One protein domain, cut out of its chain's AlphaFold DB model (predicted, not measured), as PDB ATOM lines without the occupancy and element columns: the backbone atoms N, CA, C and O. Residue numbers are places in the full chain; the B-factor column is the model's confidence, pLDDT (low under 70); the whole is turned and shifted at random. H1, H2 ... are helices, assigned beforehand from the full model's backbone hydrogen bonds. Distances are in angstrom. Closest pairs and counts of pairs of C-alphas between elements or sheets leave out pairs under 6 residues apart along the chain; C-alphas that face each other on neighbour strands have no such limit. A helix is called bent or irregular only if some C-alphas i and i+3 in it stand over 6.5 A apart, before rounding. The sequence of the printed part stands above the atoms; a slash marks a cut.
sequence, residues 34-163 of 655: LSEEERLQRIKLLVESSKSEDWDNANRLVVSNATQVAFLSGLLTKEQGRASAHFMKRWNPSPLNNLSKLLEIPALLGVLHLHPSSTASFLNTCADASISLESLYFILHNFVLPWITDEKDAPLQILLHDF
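Overview. This is residues 34 to 163 of the 655 residues of the protein "3'-5' exonuclease domain-containing protein" of Aphanomyces euteiches (UniProt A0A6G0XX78). The chain winds in stacked turns of helices, with H1 and H2 at one end, then H3 and H4, then H6 and H7 meeting at a corner, and H8 and H9 at the other end. H1, H3, H6 and H8 make one row and H2, H4, H7 and H9 the other, looser between H2 and H4 and between H6 and H8; H5 packs on H8. The printed part has 130 residues with nine named helices, H1 to H9 in order, and no named strand: all helix. It is compact, radius of gyration of the C-alphas 14.2 A, and spans 44 by 27 by 24 A.

Arrangement. Start at H1, residues 36 to 48, a hairpin with H2, residues 52 to 59; closest C-alphas Ile 43 and Ala 58, 4.9 A. H3, residues 65 to 77, touches H1 (shallow tilt of 13 degrees, the same way); closest C-alphas Val 47 and Gly 74, 5.8 A. H4, residues 81 to 88, makes a hairpin with H3; closest C-alphas Leu 72 and Ser 84, 5.8 A. Next come H5, residues 95 to 103, and H6, residues 106 to 114, which touches H3; closest C-alphas Val 69 and Leu 108, 5.6 A. H7, residues 116 to 126, touches H4; closest C-alphas Gly 81 and Phe 122, 4.1 A. H8, residues 133 to 149, touches H5 with residues 134 to 139 alone; closest C-alphas Ser 100 and Ser 135, 4.4 A. H9, residues 153 to 160, touches H7; closest C-alphas Ala 120 and Leu 159, 4.5 A. Every O i to N i+4 pair is within hydrogen-bond range in H1, H2, H3, H4, H7 and H9; H6 has 4 of 5, H8 11 of 13, and H5 2 of 5 beside 4 of 6 O i to N i+3 pairs.

Along the chain. Find C-alpha 36 at (53.441, 22.347, -13.700), where H1 begins its 18.8 A. H8 runs 22.5 A, with a kink of 28 degrees near residue 140. H5 is irregular, C-alphas 97 and 100 being 8.6 A apart, and H8 only just, C-alphas 142 and 145 being 6.9 A apart. H9 ends at C-alpha 160, (38.238, 23.202, 19.600).

Size, cuts and confidence. The two C-alphas farthest apart, Leu 34 and Glu 151, are 45.3 A apart. The printed part has no cut and no long link; pLDDT is under 70 at residues 97 and 128.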
ATOM      1  N   LEU A  34      49.834  25.928 -19.385       80.38
ATOM      2  CA  LEU A  34      50.992  26.137 -18.500       80.38
ATOM      3  C   LEU A  34      51.591  24.808 -18.022       80.38
ATOM      4  O   LEU A  34      50.842  23.901 -17.634       80.38
ATOM      5  N   SER A  35      52.924  24.728 -17.964       87.00
ATOM      6  CA  SER A  35      53.620  23.598 -17.334       87.00
ATOM      7  C   SER A  35      53.401  23.591 -15.812       87.00
ATOM      8  O   SER A  35      53.033  24.601 -15.204       87.00
ATOM      9  N   GLU A  36      53.604  22.445 -15.157       86.31
ATOM     10  CA  GLU A  36      53.441  22.347 -13.700       86.31
ATOM     11  C   GLU A  36      54.446  23.229 -12.938       86.31
ATOM     12  O   GLU A  36      54.075  23.894 -11.968       86.31
ATOM     13  N   GLU A  37      55.687  23.322 -13.422       88.38
ATOM     14  CA  GLU A  37      56.721  24.196 -12.856       88.38
ATOM     15  C   GLU A  37      56.350  25.680 -12.969       88.38
ATOM     16  O   GLU A  37      56.480  26.431 -11.996       88.38
ATOM     17  N   GLU A  38      55.809  26.101 -14.118       88.69
ATOM     18  CA  GLU A  38      55.334  27.472 -14.331       88.69
ATOM     19  C   GLU A  38      54.170  27.814 -13.394       88.69
ATOM     20  O   GLU A  38      54.123  28.909 -12.821       88.69
ATOM     21  N   ARG A  39      53.238  26.870 -13.190       89.69
ATOM     22  CA  ARG A  39      52.138  27.035 -12.227       89.69
ATOM     23  C   ARG A  39      52.676  27.201 -10.808       89.69
ATOM     24  O   ARG A  39      52.254  28.127 -10.117       89.69
ATOM     25  N   LEU A  40      53.624  26.364 -10.383       91.25
ATOM     26  CA  LEU A  40      54.222  26.430  -9.045       91.25
ATOM     27  C   LEU A  40      54.942  27.758  -8.789       91.25
ATOM     28  O   LEU A  40      54.723  28.376  -7.745       91.25
ATOM     29  N   GLN A  41      55.768  28.224  -9.731       90.62
ATOM     30  CA  GLN A  41      56.450  29.519  -9.607       90.62
ATOM     31  C   GLN A  41      55.449  30.671  -9.499       90.62
ATOM     32  O   GLN A  41      55.589  31.552  -8.649       90.62
ATOM     33  N   ARG A  42      54.398  30.647 -10.325       91.62
ATOM     34  CA  ARG A  42      53.401  31.719 -10.353       91.62
ATOM     35  C   ARG A  42      52.504  31.728  -9.120       91.62
ATOM     36  O   ARG A  42      52.162  32.806  -8.645       91.62
ATOM     37  N   ILE A  43      52.169  30.559  -8.571       91.25
ATOM     38  CA  ILE A  43      51.466  30.443  -7.284       91.25
ATOM     39  C   ILE A  43      52.306  31.061  -6.166       91.25
ATOM     40  O   ILE A  43      51.782  31.898  -5.434       91.25
ATOM     41  N   LYS A  44      53.596  30.712  -6.060       90.44
ATOM     42  CA  LYS A  44      54.489  31.258  -5.021       90.44
ATOM     43  C   LYS A  44      54.515  32.792  -5.051       90.44
ATOM     44  O   LYS A  44      54.217  33.417  -4.039       90.44
ATOM     45  N   LEU A  45      54.725  33.383  -6.230       91.19
ATOM     46  CA  LEU A  45      54.732  34.843  -6.417       91.19
ATOM     47  C   LEU A  45      53.390  35.509  -6.066       91.19
ATOM     48  O   LEU A  45      53.350  36.576  -5.461       91.19
ATOM     49  N   LEU A  46      52.268  34.905  -6.459       90.81
ATOM     50  CA  LEU A  46      50.946  35.490  -6.218       90.81
ATOM     51  C   LEU A  46      50.521  35.403  -4.744       90.81
ATOM     52  O   LEU A  46      49.827  36.295  -4.255       90.81
ATOM     53  N   VAL A  47      50.935  34.359  -4.023       91.12
ATOM     54  CA  VAL A  47      50.610  34.183  -2.596       91.12
ATOM     55  C   VAL A  47      51.444  35.113  -1.696       91.12
ATOM     56  O   VAL A  47      50.977  35.529  -0.630       91.12
ATOM     57  N   GLU A  48      52.626  35.549  -2.144       89.06
ATOM     58  CA  GLU A  48      53.425  36.590  -1.473       89.06
ATOM     59  C   GLU A  48      52.696  37.941  -1.382       89.06
ATOM     60  O   GLU A  48      52.885  38.679  -0.412       89.06
ATOM     61  N   SER A  49      51.776  38.240  -2.302       88.44
ATOM     62  CA  SER A  49      50.933  39.440  -2.234       88.44
ATOM     63  C   SER A  49      49.943  39.394  -1.063       88.44
ATOM     64  O   SER A  49      49.456  38.336  -0.667       88.44
ATOM     65  N   SER A  50      49.609  40.553  -0.494       85.62
ATOM     66  CA  SER A  50      48.565  40.695   0.540       85.62
ATOM     67  C   SER A  50      47.176  40.982  -0.048       85.62
ATOM     68  O   SER A  50      46.228  41.245   0.692       85.62
ATOM     69  N   LYS A  51      47.035  40.983  -1.381       87.00
ATOM     70  CA  LYS A  51      45.769  41.271  -2.064       87.00
ATOM     71  C   LYS A  51      44.970  39.989  -2.289       87.00
ATOM     72  O   LYS A  51      45.433  39.067  -2.951       87.00
ATOM     73  N   SER A  52      43.706  39.990  -1.863       83.50
ATOM     74  CA  SER A  52      42.781  38.867  -2.096       83.50
ATOM     75  C   SER A  52      42.589  38.525  -3.581       83.50
ATOM     76  O   SER A  52      42.301  37.374  -3.896       83.50
ATOM     77  N   GLU A  53      42.724  39.495  -4.492       87.69
ATOM     78  CA  GLU A  53      42.616  39.255  -5.939       87.69
ATOM     79  C   GLU A  53      43.756  38.369  -6.461       87.69
ATOM     80  O   GLU A  53      43.534  37.522  -7.328       87.69
ATOM     81  N   ASP A  54      44.961  38.521  -5.906       89.38
ATOM     82  CA  ASP A  54      46.124  37.718  -6.281       89.38
ATOM     83  C   ASP A  54      45.981  36.285  -5.757       89.38
ATOM     84  O   ASP A  54      46.283  35.335  -6.478       89.38
ATOM     85  N   TRP A  55      45.394  36.110  -4.568       91.69
ATOM     86  CA  TRP A  55      45.045  34.787  -4.035       91.69
ATOM     87  C   TRP A  55      43.956  34.096  -4.859       91.69
ATOM     88  O   TRP A  55      44.082  32.912  -5.160       91.69
ATOM     89  N   ASP A  56      42.921  34.825  -5.298       89.44
ATOM     90  CA  ASP A  56      41.910  34.290  -6.221       89.44
ATOM     91  C   ASP A  56      42.542  33.854  -7.557       89.44
ATOM     92  O   ASP A  56      42.106  32.862  -8.148       89.44
ATOM     93  N   ASN A  57      43.559  34.572  -8.050       88.69
ATOM     94  CA  ASN A  57      44.293  34.198  -9.262       88.69
ATOM     95  C   ASN A  57      45.189  32.972  -9.034       88.69
ATOM     96  O   ASN A  57      45.174  32.065  -9.864       88.69
ATOM     97  N   ALA A  58      45.910  32.909  -7.912       90.06
ATOM     98  CA  ALA A  58      46.726  31.754  -7.542       90.06
ATOM     99  C   ALA A  58      45.871  30.493  -7.367       90.06
ATOM    100  O   ALA A  58      46.212  29.437  -7.893       90.06
ATOM    101  N   ASN A  59      44.700  30.615  -6.737       90.44
ATOM    102  CA  ASN A  59      43.769  29.508  -6.534       90.44
ATOM    103  C   ASN A  59      43.260  28.896  -7.854       90.44
ATOM    104  O   ASN A  59      42.920  27.719  -7.894       90.44
ATOM    105  N   ARG A  60      43.205  29.669  -8.949       89.19
ATOM    106  CA  ARG A  60      42.820  29.152 -10.280       89.19
ATOM    107  C   ARG A  60      43.902  28.290 -10.931       89.19
ATOM    108  O   ARG A  60      43.590  27.577 -11.876       89.19
ATOM    109  N   LEU A  61      45.145  28.391 -10.464       89.19
ATOM    110  CA  LEU A  61      46.279  27.604 -10.954       89.19
ATOM    111  C   LEU A  61      46.434  26.273 -10.199       89.19
ATOM    112  O   LEU A  61      47.283  25.467 -10.570       89.19
ATOM    113  N   VAL A  62      45.633  26.047  -9.151       89.00
ATOM    114  CA  VAL A  62      45.668  24.830  -8.337       89.00
ATOM    115  C   VAL A  62      44.971  23.689  -9.076       89.00
ATOM    116  O   VAL A  62      43.761  23.728  -9.294       89.00
ATOM    117  N   VAL A  63      45.746  22.674  -9.460       86.31
ATOM    118  CA  VAL A  63      45.285  21.540 -10.284       86.31
ATOM    119  C   VAL A  63      45.857  20.185  -9.855       86.31
ATOM    120  O   VAL A  63      45.215  19.165 -10.074       86.31
ATOM    121  N   SER A  64      47.036  20.162  -9.227       87.38
ATOM    122  CA  SER A  64      47.717  18.961  -8.718       87.38
ATOM    123  C   SER A  64      48.016  19.080  -7.222       87.38
ATOM    124  O   SER A  64      48.037  20.189  -6.680       87.38
ATOM    125  N   ASN A  65      48.337  17.962  -6.565       86.88
ATOM    126  CA  ASN A  65      48.750  17.950  -5.157       86.88
ATOM    127  C   ASN A  65      49.923  18.911  -4.894       86.88
ATOM    128  O   ASN A  65      49.900  19.657  -3.920       86.88
ATOM    129  N   ALA A  66      50.912  18.977  -5.792       88.44
ATOM    130  CA  ALA A  66      52.044  19.892  -5.650       88.44
ATOM    131  C   ALA A  66      51.594  21.365  -5.624       88.44
ATOM    132  O   ALA A  66      52.020  22.140  -4.764       88.44
ATOM    133  N   THR A  67      50.684  21.752  -6.525       90.81
ATOM    134  CA  THR A  67      50.131  23.119  -6.561       90.81
ATOM    135  C   THR A  67      49.211  23.430  -5.378       90.81
ATOM    136  O   THR A  67      49.216  24.562  -4.893       90.81
ATOM    137  N   GLN A  68      48.467  22.437  -4.874       90.62
ATOM    138  CA  GLN A  68      47.648  22.562  -3.663       90.62
ATOM    139  C   GLN A  68      48.524  22.861  -2.447       90.62
ATOM    140  O   GLN A  68      48.260  23.823  -1.725       90.62
ATOM    141  N   VAL A  69      49.591  22.078  -2.256       91.12
ATOM    142  CA  VAL A  69      50.556  22.281  -1.169       91.12
ATOM    143  C   VAL A  69      51.205  23.652  -1.285       91.12
ATOM    144  O   VAL A  69      51.177  24.406  -0.323       91.12
ATOM    145  N   ALA A  70      51.710  24.033  -2.463       92.19
ATOM    146  CA  ALA A  70      52.345  25.338  -2.650       92.19
ATOM    147  C   ALA A  70      51.415  26.511  -2.286       92.19
ATOM    148  O   ALA A  70      51.845  27.462  -1.630       92.19
ATOM    149  N   PHE A  71      50.141  26.435  -2.681       94.12
ATOM    150  CA  PHE A  71      49.150  27.463  -2.370       94.12
ATOM    151  C   PHE A  71      48.813  27.514  -0.872       94.12
ATOM    152  O   PHE A  71      48.852  28.589  -0.268       94.12
ATOM    153  N   LEU A  72      48.515  26.361  -0.261       93.44
ATOM    154  CA  LEU A  72      48.168  26.282   1.161       93.44
ATOM    155  C   LEU A  72      49.341  26.685   2.047       93.44
ATOM    156  O   LEU A  72      49.148  27.491   2.953       93.44
ATOM    157  N   SER A  73      50.545  26.179   1.769       92.94
ATOM    158  CA  SER A  73      51.750  26.514   2.524       92.94
ATOM    159  C   SER A  73      52.001  28.019   2.527       92.94
ATOM    160  O   SER A  73      52.200  28.594   3.591       92.94
ATOM    161  N   GLY A  74      51.902  28.682   1.369       92.31
ATOM    162  CA  GLY A  74      52.114  30.126   1.293       92.31
ATOM    163  C   GLY A  74      51.095  30.937   2.108       92.31
ATOM    164  O   GLY A  74      51.470  31.905   2.765       92.31
ATOM    165  N   LEU A  75      49.816  30.541   2.120       93.50
ATOM    166  CA  LEU A  75      48.800  31.223   2.932       93.50
ATOM    167  C   LEU A  75      48.940  30.913   4.429       93.50
ATOM    168  O   LEU A  75      48.789  31.812   5.257       93.50
ATOM    169  N   LEU A  76      49.249  29.665   4.787       93.12
ATOM    170  CA  LEU A  76      49.421  29.236   6.177       93.12
ATOM    171  C   LEU A  76      50.611  29.928   6.843       93.12
ATOM    172  O   LEU A  76      50.460  30.386   7.977       93.12
ATOM    173  N   THR A  77      51.731  30.081   6.128       91.94
ATOM    174  CA  THR A  77      52.913  30.832   6.585       91.94
ATOM    175  C   THR A  77      52.626  32.322   6.786       91.94
ATOM    176  O   THR A  77      53.261  32.962   7.617       91.94
ATOM    177  N   LYS A  78      51.625  32.880   6.093       91.88
ATOM    178  CA  LYS A  78      51.139  34.260   6.290       91.88
ATOM    179  C   LYS A  78      50.016  34.364   7.328       91.88
ATOM    180  O   LYS A  78      49.293  35.362   7.356       91.88
ATOM    181  N   GLU A  79      49.834  33.314   8.126       91.81
ATOM    182  CA  GLU A  79      48.813  33.210   9.174       91.81
ATOM    183  C   GLU A  79      47.367  33.326   8.653       91.81
ATOM    184  O   GLU A  79      46.438  33.651   9.387       91.81
ATOM    185  N   GLN A  80      47.141  33.019   7.370       93.31
ATOM    186  CA  GLN A  80      45.830  33.120   6.719       93.31
ATOM    187  C   GLN A  80      45.051  31.796   6.742       93.31
ATOM    188  O   GLN A  80      44.416  31.425   5.754       93.31
ATOM    189  N   GLY A  81      45.052  31.080   7.873       91.19
ATOM    190  CA  GLY A  81      44.438  29.748   7.989       91.19
ATOM    191  C   GLY A  81      42.964  29.683   7.561       91.19
ATOM    192  O   GLY A  81      42.569  28.792   6.806       91.19
ATOM    193  N   ARG A  82      42.150  30.675   7.947       91.50
ATOM    194  CA  ARG A  82      40.734  30.754   7.530       91.50
ATOM    195  C   ARG A  82      40.578  30.909   6.015       91.50
ATOM    196  O   ARG A  82      39.702  30.290   5.410       91.50
ATOM    197  N   ALA A  83      41.434  31.721   5.390       91.38
ATOM    198  CA  ALA A  83      41.412  31.921   3.944       91.38
ATOM    199  C   ALA A  83      41.819  30.635   3.216       91.38
ATOM    200  O   ALA A  83      41.128  30.235   2.278       91.38
ATOM    201  N   SER A  84      42.863  29.947   3.694       91.56
ATOM    202  CA  SER A  84      43.296  28.645   3.175       91.56
ATOM    203  C   SER A  84      42.138  27.646   3.120       91.56
ATOM    204  O   SER A  84      41.883  27.053   2.071       91.56
ATOM    205  N   ALA A  85      41.371  27.527   4.208       90.25
ATOM    206  CA  ALA A  85      40.217  26.632   4.276       90.25
ATOM    207  C   ALA A  85      39.107  27.061   3.309       90.25
ATOM    208  O   ALA A  85      38.566  26.233   2.574       90.25
ATOM    209  N   HIS A  86      38.795  28.359   3.243       89.44
ATOM    210  CA  HIS A  86      37.791  28.870   2.310       89.44
ATOM    211  C   HIS A  86      38.166  28.571   0.849       89.44
ATOM    212  O   HIS A  86      37.298  28.199   0.053       89.44
ATOM    213  N   PHE A  87      39.427  28.753   0.463       90.38
ATOM    214  CA  PHE A  87      39.878  28.467  -0.898       90.38
ATOM    215  C   PHE A  87      39.844  26.974  -1.211       90.38
ATOM    216  O   PHE A  87      39.313  26.595  -2.255       90.38
ATOM    217  N   MET A  88      40.293  26.141  -0.271       88.94
ATOM    218  CA  MET A  88      40.249  24.685  -0.393       88.94
ATOM    219  C   MET A  88      38.821  24.163  -0.627       88.94
ATOM    220  O   MET A  88      38.613  23.307  -1.487       88.94
ATOM    221  N   LYS A  89      37.810  24.733   0.052       86.12
ATOM    222  CA  LYS A  89      36.387  24.386  -0.163       86.12
ATOM    223  C   LYS A  89      35.921  24.599  -1.617       86.12
ATOM    224  O   LYS A  89      34.933  23.997  -2.025       86.12
ATOM    225  N   ARG A  90      36.607  25.441  -2.405       86.19
ATOM    226  CA  ARG A  90      36.259  25.762  -3.806       86.19
ATOM    227  C   ARG A  90      36.935  24.850  -4.839       86.19
ATOM    228  O   ARG A  90      36.678  25.024  -6.030       86.19
ATOM    229  N   TRP A  91      37.824  23.944  -4.430       86.81
ATOM    230  CA  TRP A  91      38.501  23.028  -5.352       86.81
ATOM    231  C   TRP A  91      37.561  21.926  -5.848       86.81
ATOM    232  O   TRP A  91      36.610  21.552  -5.162       86.81
ATOM    233  N   ASN A  92      37.825  21.420  -7.055       74.19
ATOM    234  CA  ASN A  92      37.042  20.358  -7.678       74.19
ATOM    235  C   ASN A  92      37.971  19.236  -8.193       74.19
ATOM    236  O   ASN A  92      38.793  19.534  -9.063       74.19
ATOM    237  N   PRO A  93      37.841  17.980  -7.714       72.94
ATOM    238  CA  PRO A  93      36.969  17.548  -6.615       72.94
ATOM    239  C   PRO A  93      37.386  18.188  -5.281       72.94
ATOM    240  O   PRO A  93      38.554  18.515  -5.077       72.94
ATOM    241  N   SER A  94      36.426  18.400  -4.378       72.50
ATOM    242  CA  SER A  94      36.733  18.974  -3.065       72.50
ATOM    243  C   SER A  94      37.519  17.960  -2.225       72.50
ATOM    244  O   SER A  94      37.027  16.846  -2.027       72.50
ATOM    245  N   PRO A  95      38.703  18.310  -1.688       72.38
ATOM    246  CA  PRO A  95      39.487  17.392  -0.863       72.38
ATOM    247  C   PRO A  95      38.898  17.196   0.543       72.38
ATOM    248  O   PRO A  95      39.423  16.394   1.303       72.38
ATOM    249  N   LEU A  96      37.814  17.895   0.913       72.56
ATOM    250  CA  LEU A  96      37.223  17.842   2.260       72.56
ATOM    251  C   LEU A  96      36.811  16.430   2.692       72.56
ATOM    252  O   LEU A  96      36.967  16.080   3.858       72.56
ATOM    253  N   ASN A  97      36.329  15.614   1.750       67.00
ATOM    254  CA  ASN A  97      35.921  14.236   2.029       67.00
ATOM    255  C   ASN A  97      37.113  13.320   2.355       67.00
ATOM    256  O   ASN A  97      36.922  12.249   2.921       67.00
ATOM    257  N   ASN A  98      38.331  13.723   1.990       76.38
ATOM    258  CA  ASN A  98      39.554  12.977   2.255       76.38
ATOM    259  C   ASN A  98      40.678  13.933   2.680       76.38
ATOM    260  O   ASN A  98      41.750  13.994   2.076       76.38
ATOM    261  N   LEU A  99      40.374  14.746   3.696       86.12
ATOM    262  CA  LEU A  99      41.297  15.745   4.218       86.12
ATOM    263  C   LEU A  99      42.567  15.077   4.773       86.12
ATOM    264  O   LEU A  99      43.648  15.622   4.576       86.12
ATOM    265  N   SER A 100      42.457  13.887   5.374       82.31
ATOM    266  CA  SER A 100      43.597  13.063   5.814       82.31
ATOM    267  C   SER A 100      44.662  12.904   4.725       82.31
ATOM    268  O   SER A 100      45.798  13.303   4.954       82.31
ATOM    269  N   LYS A 101      44.307  12.459   3.510       86.12
ATOM    270  CA  LYS A 101      45.281  12.298   2.407       86.12
ATOM    271  C   LYS A 101      46.008  13.584   2.032       86.12
ATOM    272  O   LYS A 101      47.171  13.545   1.640       86.12
ATOM    273  N   LEU A 102      45.325  14.727   2.105       87.38
ATOM    274  CA  LEU A 102      45.953  16.022   1.845       87.38
ATOM    275  C   LEU A 102      46.919  16.393   2.980       87.38
ATOM    276  O   LEU A 102      48.026  16.859   2.713       87.38
ATOM    277  N   LEU A 103      46.505  16.182   4.232       89.19
ATOM    278  CA  LEU A 103      47.310  16.467   5.421       89.19
ATOM    279  C   LEU A 103      48.510  15.517   5.575       89.19
ATOM    280  O   LEU A 103      49.506  15.914   6.167       89.19
ATOM    281  N   GLU A 104      48.446  14.309   5.014       88.62
ATOM    282  CA  GLU A 104      49.541  13.329   4.988       88.62
ATOM    283  C   GLU A 104      50.711  13.743   4.085       88.62
ATOM    284  O   GLU A 104      51.800  13.177   4.195       88.62
ATOM    285  N   ILE A 105      50.533  14.733   3.199       91.19
ATOM    286  CA  ILE A 105      51.611  15.174   2.310       91.19
ATOM    287  C   ILE A 105      52.731  15.815   3.153       91.19
ATOM    288  O   ILE A 105      52.508  16.890   3.723       91.19
ATOM    289  N   PRO A 106      53.962  15.254   3.180       93.00
ATOM    290  CA  PRO A 106      54.995  15.657   4.142       93.00
ATOM    291  C   PRO A 106      55.345  17.148   4.105       93.00
ATOM    292  O   PRO A 106      55.552  17.777   5.142       93.00
ATOM    293  N   ALA A 107      55.366  17.739   2.906       91.62
ATOM    294  CA  ALA A 107      55.657  19.157   2.721       91.62
ATOM    295  C   ALA A 107      54.576  20.073   3.324       91.62
ATOM    296  O   ALA A 107      54.906  21.121   3.876       91.62
ATOM    297  N   LEU A 108      53.297  19.687   3.251       93.19
ATOM    298  CA  LEU A 108      52.214  20.447   3.877       93.19
ATOM    299  C   LEU A 108      52.207  20.233   5.389       93.19
ATOM    300  O   LEU A 108      52.121  21.206   6.137       93.19
ATOM    301  N   LEU A 109      52.346  18.980   5.828       93.44
ATOM    302  CA  LEU A 109      52.373  18.611   7.241       93.44
ATOM    303  C   LEU A 109      53.463  19.376   8.003       93.44
ATOM    304  O   LEU A 109      53.191  19.954   9.054       93.44
ATOM    305  N   GLY A 110      54.666  19.481   7.427       92.62
ATOM    306  CA  GLY A 110      55.760  20.269   7.998       92.62
ATOM    307  C   GLY A 110      55.389  21.739   8.223       92.62
ATOM    308  O   GLY A 110      55.636  22.280   9.299       92.62
ATOM    309  N   VAL A 111      54.726  22.380   7.255       93.31
ATOM    310  CA  VAL A 111      54.262  23.774   7.396       93.31
ATOM    311  C   VAL A 111      53.171  23.898   8.459       93.31
ATOM    312  O   VAL A 111      53.179  24.848   9.242       93.31
ATOM    313  N   LEU A 112      52.253  22.932   8.529       94.19
ATOM    314  CA  LEU A 112      51.184  22.931   9.525       94.19
ATOM    315  C   LEU A 112      51.730  22.831  10.959       94.19
ATOM    316  O   LEU A 112      51.240  23.533  11.847       94.19
ATOM    317  N   HIS A 113      52.761  22.012  11.186       93.94
ATOM    318  CA  HIS A 113      53.424  21.916  12.490       93.94
ATOM    319  C   HIS A 113      54.195  23.187  12.869       93.94
ATOM    320  O   HIS A 113      54.215  23.549  14.046       93.94
ATOM    321  N   LEU A 114      54.790  23.881  11.891       94.31
ATOM    322  CA  LEU A 114      55.514  25.138  12.116       94.31
ATOM    323  C   LEU A 114      54.590  26.305  12.501       94.31
ATOM    324  O   LEU A 114      55.022  27.214  13.207       94.31
ATOM    325  N   HIS A 115      53.322  26.282  12.076       94.38
ATOM    326  CA  HIS A 115      52.365  27.376  12.290       94.38
ATOM    327  C   HIS A 115      51.082  26.916  13.012       94.38
ATOM    328  O   HIS A 115      49.992  26.968  12.433       94.38
ATOM    329  N   PRO A 116      51.152  26.506  14.292       93.94
ATOM    330  CA  PRO A 116      50.057  25.817  14.979       93.94
ATOM    331  C   PRO A 116      48.761  26.636  15.088       93.94
ATOM    332  O   PRO A 116      47.684  26.090  14.874       93.94
ATOM    333  N   SER A 117      48.819  27.948  15.347       94.50
ATOM    334  CA  SER A 117      47.612  28.795  15.448       94.50
ATOM    335  C   SER A 117      46.909  28.997  14.098       94.50
ATOM    336  O   SER A 117      45.676  28.997  14.012       94.50
ATOM    337  N   SER A 118      47.693  29.133  13.023       94.50
ATOM    338  CA  SER A 118      47.187  29.218  11.646       94.50
ATOM    339  C   SER A 118      46.570  27.882  11.224       94.50
ATOM    340  O   SER A 118      45.455  27.850  10.703       94.50
ATOM    341  N   THR A 119      47.236  26.772  11.553       94.69
ATOM    342  CA  THR A 119      46.741  25.400  11.378       94.69
ATOM    343  C   THR A 119      45.438  25.160  12.126       94.69
ATOM    344  O   THR A 119      44.481  24.668  11.535       94.69
ATOM    345  N   ALA A 120      45.353  25.560  13.394       95.06
ATOM    346  CA  ALA A 120      44.134  25.457  14.185       95.06
ATOM    347  C   ALA A 120      42.977  26.225  13.533       95.06
ATOM    348  O   ALA A 120      41.886  25.683  13.375       95.06
ATOM    349  N   SER A 121      43.233  27.454  13.072       94.38
ATOM    350  CA  SER A 121      42.236  28.266  12.362       94.38
ATOM    351  C   SER A 121      41.797  27.627  11.042       94.38
ATOM    352  O   SER A 121      40.614  27.659  10.702       94.38
ATOM    353  N   PHE A 122      42.739  27.046  10.297       93.56
ATOM    354  CA  PHE A 122      42.477  26.319   9.057       93.56
ATOM    355  C   PHE A 122      41.584  25.098   9.301       93.56
ATOM    356  O   PHE A 122      40.509  25.000   8.713       93.56
ATOM    357  N   LEU A 123      41.986  24.214  10.215       93.31
ATOM    358  CA  LEU A 123      41.264  22.984  10.538       93.31
ATOM    359  C   LEU A 123      39.888  23.266  11.160       93.31
ATOM    360  O   LEU A 123      38.916  22.618  10.785       93.31
ATOM    361  N   ASN A 124      39.775  24.264  12.041       92.44
ATOM    362  CA  ASN A 124      38.490  24.681  12.604       92.44
ATOM    363  C   ASN A 124      37.540  25.209  11.518       92.44
ATOM    364  O   ASN A 124      36.380  24.826  11.482       92.44
ATOM    365  N   THR A 125      38.035  25.997  10.560       89.81
ATOM    366  CA  THR A 125      37.203  26.482   9.439       89.81
ATOM    367  C   THR A 125      36.749  25.339   8.519       89.81
ATOM    368  O   THR A 125      35.743  25.453   7.813       89.81
ATOM    369  N   CYS A 126      37.471  24.217   8.498       86.62
ATOM    370  CA  CYS A 126      37.029  23.012   7.802       86.62
ATOM    371  C   CYS A 126      35.874  22.299   8.528       86.62
ATOM    372  O   CYS A 126      35.150  21.565   7.860       86.62
ATOM    373  N   ALA A 127      35.666  22.534   9.831       80.38
ATOM    374  CA  ALA A 127      34.666  21.842  10.654       80.38
ATOM    375  C   ALA A 127      33.215  22.052  10.197       80.38
ATOM    376  O   ALA A 127      32.390  21.170  10.408       80.38
ATOM    377  N   ASP A 128      32.909  23.166   9.518       69.88
ATOM    378  CA  ASP A 128      31.579  23.399   8.924       69.88
ATOM    379  C   ASP A 128      31.218  22.378   7.829       69.88
ATOM    380  O   ASP A 128      30.083  22.340   7.354       69.88
ATOM    381  N   ALA A 129      32.195  21.609   7.342       71.19
ATOM    382  CA  ALA A 129      31.985  20.554   6.365       71.19
ATOM    383  C   ALA A 129      31.861  19.188   7.054       71.19
ATOM    384  O   ALA A 129      32.434  18.946   8.114       71.19
ATOM    385  N   SER A 130      31.164  18.251   6.412       75.69
ATOM    386  CA  SER A 130      31.153  16.845   6.818       75.69
ATOM    387  C   SER A 130      32.548  16.232   6.628       75.69
ATOM    388  O   SER A 130      32.888  15.774   5.538       75.69
ATOM    389  N   ILE A 131      33.373  16.266   7.676       82.69
ATOM    390  CA  ILE A 131      34.724  15.693   7.687       82.69
ATOM    391  C   ILE A 131      34.643  14.180   7.943       82.69
ATOM    392  O   ILE A 131      33.876  13.726   8.795       82.69
ATOM    393  N   SER A 132      35.447  13.395   7.216       82.12
ATOM    394  CA  SER A 132      35.529  11.943   7.412       82.12
ATOM    395  C   SER A 132      36.134  11.575   8.771       82.12
ATOM    396  O   SER A 132      36.938  12.315   9.341       82.12
ATOM    397  N   LEU A 133      35.789  10.395   9.289       78.38
ATOM    398  CA  LEU A 133      36.326   9.913  10.562       78.38
ATOM    399  C   LEU A 133      37.854   9.747  10.522       78.38
ATOM    400  O   LEU A 133      38.531  10.169  11.454       78.38
ATOM    401  N   GLU A 134      38.394   9.228   9.415       80.81
ATOM    402  CA  GLU A 134      39.841   9.138   9.159       80.81
ATOM    403  C   GLU A 134      40.534  10.495   9.336       80.81
ATOM    404  O   GLU A 134      41.570  10.602   9.988       80.81
ATOM    405  N   SER A 135      39.922  11.559   8.810       86.06
ATOM    406  CA  SER A 135      40.451  12.917   8.934       86.06
ATOM    407  C   SER A 135      40.381  13.430  10.373       86.06
ATOM    408  O   SER A 135      41.310  14.093  10.824       86.06
ATOM    409  N   LEU A 136      39.315  13.117  11.120       87.44
ATOM    410  CA  LEU A 136      39.215  13.484  12.538       87.44
ATOM    411  C   LEU A 136      40.283  12.779  13.385       87.44
ATOM    412  O   LEU A 136      40.925  13.439  14.201       87.44
ATOM    413  N   TYR A 137      40.517  11.481  13.164       83.81
ATOM    414  CA  TYR A 137      41.596  10.741  13.830       83.81
ATOM    415  C   TYR A 137      42.967  11.296  13.466       83.81
ATOM    416  O   TYR A 137      43.789  11.527  14.352       83.81
ATOM    417  N   PHE A 138      43.197  11.579  12.182       85.94
ATOM    418  CA  PHE A 138      44.436  12.207  11.743       85.94
ATOM    419  C   PHE A 138      44.670  13.528  12.487       85.94
ATOM    420  O   PHE A 138      45.764  13.752  13.010       85.94
ATOM    421  N   ILE A 139      43.641  14.380  12.584       91.50
ATOM    422  CA  ILE A 139      43.722  15.664  13.289       91.50
ATOM    423  C   ILE A 139      43.986  15.464  14.787       91.50
ATOM    424  O   ILE A 139      44.830  16.160  15.360       91.50
ATOM    425  N   LEU A 140      43.293  14.513  15.419       88.25
ATOM    426  CA  LEU A 140      43.472  14.184  16.831       88.25
ATOM    427  C   LEU A 140      44.924  13.774  17.123       88.25
ATOM    428  O   LEU A 140      45.558  14.355  18.003       88.25
ATOM    429  N   HIS A 141      45.463  12.813  16.372       85.38
ATOM    430  CA  HIS A 141      46.779  12.230  16.639       85.38
ATOM    431  C   HIS A 141      47.953  13.114  16.211       85.38
ATOM    432  O   HIS A 141      48.969  13.121  16.899       85.38
ATOM    433  N   ASN A 142      47.834  13.869  15.114       90.38
ATOM    434  CA  ASN A 142      48.942  14.693  14.616       90.38
ATOM    435  C   ASN A 142      48.957  16.109  15.204       90.38
ATOM    436  O   ASN A 142      50.009  16.740  15.228       90.38
ATOM    437  N   PHE A 143      47.824  16.628  15.687       92.81
ATOM    438  CA  PHE A 143      47.759  18.002  16.195       92.81
ATOM    439  C   PHE A 143      47.262  18.072  17.632       92.81
ATOM    440  O   PHE A 143      47.993  18.551  18.491       92.81
ATOM    441  N   VAL A 144      46.063  17.564  17.928       90.62
ATOM    442  CA  VAL A 144      45.437  17.751  19.251       90.62
ATOM    443  C   VAL A 144      46.257  17.102  20.372       90.62
ATOM    444  O   VAL A 144      46.610  17.787  21.327       90.62
ATOM    445  N   LEU A 145      46.587  15.810  20.269       87.44
ATOM    446  CA  LEU A 145      47.336  15.091  21.311       87.44
ATOM    447  C   LEU A 145      48.771  15.626  21.490       87.44
ATOM    448  O   LEU A 145      49.165  15.851  22.640       87.44
ATOM    449  N   PRO A 146      49.540  15.911  20.417       90.06
ATOM    450  CA  PRO A 146      50.828  16.585  20.548       90.06
ATOM    451  C   PRO A 146      50.709  17.968  21.185       90.06
ATOM    452  O   PRO A 146      51.490  18.292  22.067       90.06
ATOM    453  N   TRP A 147      49.709  18.777  20.818       91.75
ATOM    454  CA  TRP A 147      49.514  20.092  21.436       91.75
ATOM    455  C   TRP A 147      49.161  20.008  22.920       91.75
ATOM    456  O   TRP A 147      49.594  20.870  23.671       91.75
ATOM    457  N   ILE A 148      48.434  18.976  23.355       85.62
ATOM    458  CA  ILE A 148      48.191  18.724  24.784       85.62
ATOM    459  C   ILE A 148      49.498  18.350  25.492       85.62
ATOM    460  O   ILE A 148      49.777  18.860  26.570       85.62
ATOM    461  N   THR A 149      50.296  17.470  24.882       86.31
ATOM    462  CA  THR A 149      51.586  17.023  25.440       86.31
ATOM    463  C   THR A 149      52.593  18.169  25.539       86.31
ATOM    464  O   THR A 149      53.323  18.262  26.518       86.31
ATOM    465  N   ASP A 150      52.590  19.058  24.547       88.88
ATOM    466  CA  ASP A 150      53.461  20.229  24.452       88.88
ATOM    467  C   ASP A 150      52.907  21.468  25.191       88.88
ATOM    468  O   ASP A 150      53.471  22.552  25.042       88.88
ATOM    469  N   GLU A 151      51.781  21.358  25.911       88.50
ATOM    470  CA  GLU A 151      51.111  22.474  26.613       88.50
ATOM    471  C   GLU A 151      50.777  23.688  25.708       88.50
ATOM    472  O   GLU A 151      50.824  24.856  26.100       88.50
ATOM    473  N   LYS A 152      50.417  23.433  24.445       89.12
ATOM    474  CA  LYS A 152      50.052  24.454  23.446       89.12
ATOM    475  C   LYS A 152      48.567  24.824  23.530       89.12
ATOM    476  O   LYS A 152      47.770  24.466  22.659       89.12
ATOM    477  N   ASP A 153      48.201  25.616  24.534       88.44
ATOM    478  CA  ASP A 153      46.800  25.978  24.809       88.44
ATOM    479  C   ASP A 153      46.130  26.829  23.718       88.44
ATOM    480  O   ASP A 153      44.983  26.579  23.345       88.44
ATOM    481  N   ALA A 154      46.824  27.834  23.178       92.88
ATOM    482  CA  ALA A 154      46.250  28.755  22.191       92.88
ATOM    483  C   ALA A 154      45.720  28.057  20.917       92.88
ATOM    484  O   ALA A 154      44.549  28.253  20.577       92.88
ATOM    485  N   PRO A 155      46.504  27.221  20.202       93.38
ATOM    486  CA  PRO A 155      45.992  26.502  19.037       93.38
ATOM    487  C   PRO A 155      44.918  25.473  19.413       93.38
ATOM    488  O   PRO A 155      43.972  25.288  18.647       93.38
ATOM    489  N   LEU A 156      45.002  24.852  20.594       91.00
ATOM    490  CA  LEU A 156      43.984  23.921  21.081       91.00
ATOM    491  C   LEU A 156      42.628  24.621  21.267       91.00
ATOM    492  O   LEU A 156      41.610  24.127  20.779       91.00
ATOM    493  N   GLN A 157      42.618  25.795  21.903       90.62
ATOM    494  CA  GLN A 157      41.415  26.612  22.088       90.62
ATOM    495  C   GLN A 157      40.828  27.078  20.751       90.62
ATOM    496  O   GLN A 157      39.618  26.972  20.552       90.62
ATOM    497  N   ILE A 158      41.670  27.538  19.817       93.06
ATOM    498  CA  ILE A 158      41.231  27.947  18.471       93.06
ATOM    499  C   ILE A 158      40.589  26.768  17.735       93.06
ATOM    500  O   ILE A 158      39.513  26.914  17.155       93.06
ATOM    501  N   LEU A 159      41.238  25.601  17.748       93.19
ATOM    502  CA  LEU A 159      40.765  24.433  17.013       93.19
ATOM    503  C   LEU A 159      39.442  23.916  17.579       93.19
ATOM    504  O   LEU A 159      38.514  23.622  16.824       93.19
ATOM    505  N   LEU A 160      39.362  23.811  18.905       90.06
ATOM    506  CA  LEU A 160      38.238  23.202  19.600       90.06
ATOM    507  C   LEU A 160      37.100  24.175  19.907       90.06
ATOM    508  O   LEU A 160      36.123  23.712  20.466       90.06
ATOM    509  N   HIS A 161      37.144  25.465  19.562       85.38
ATOM    510  CA  HIS A 161      36.051  26.399  19.890       85.38
ATOM    511  C   HIS A 161      34.678  25.901  19.379       85.38
ATOM    512  O   HIS A 161      33.794  25.599  20.183       85.38
ATOM    513  N   ASP A 162      34.565  25.656  18.066       82.06
ATOM    514  CA  ASP A 162      33.318  25.236  17.389       82.06
ATOM    515  C   ASP A 162      33.419  23.875  16.678       82.06
ATOM    516  O   ASP A 162      32.612  23.532  15.819       82.06
ATOM    517  N   PHE A 163      34.411  23.054  17.028       91.06
ATOM    518  CA  PHE A 163      34.633  21.770  16.358       91.06
ATOM    519  C   PHE A 163      34.017  20.595  17.128       91.06
ATOM    520  O   PHE A 163      34.715  19.713  17.631       91.06
TER     521      PHE A 163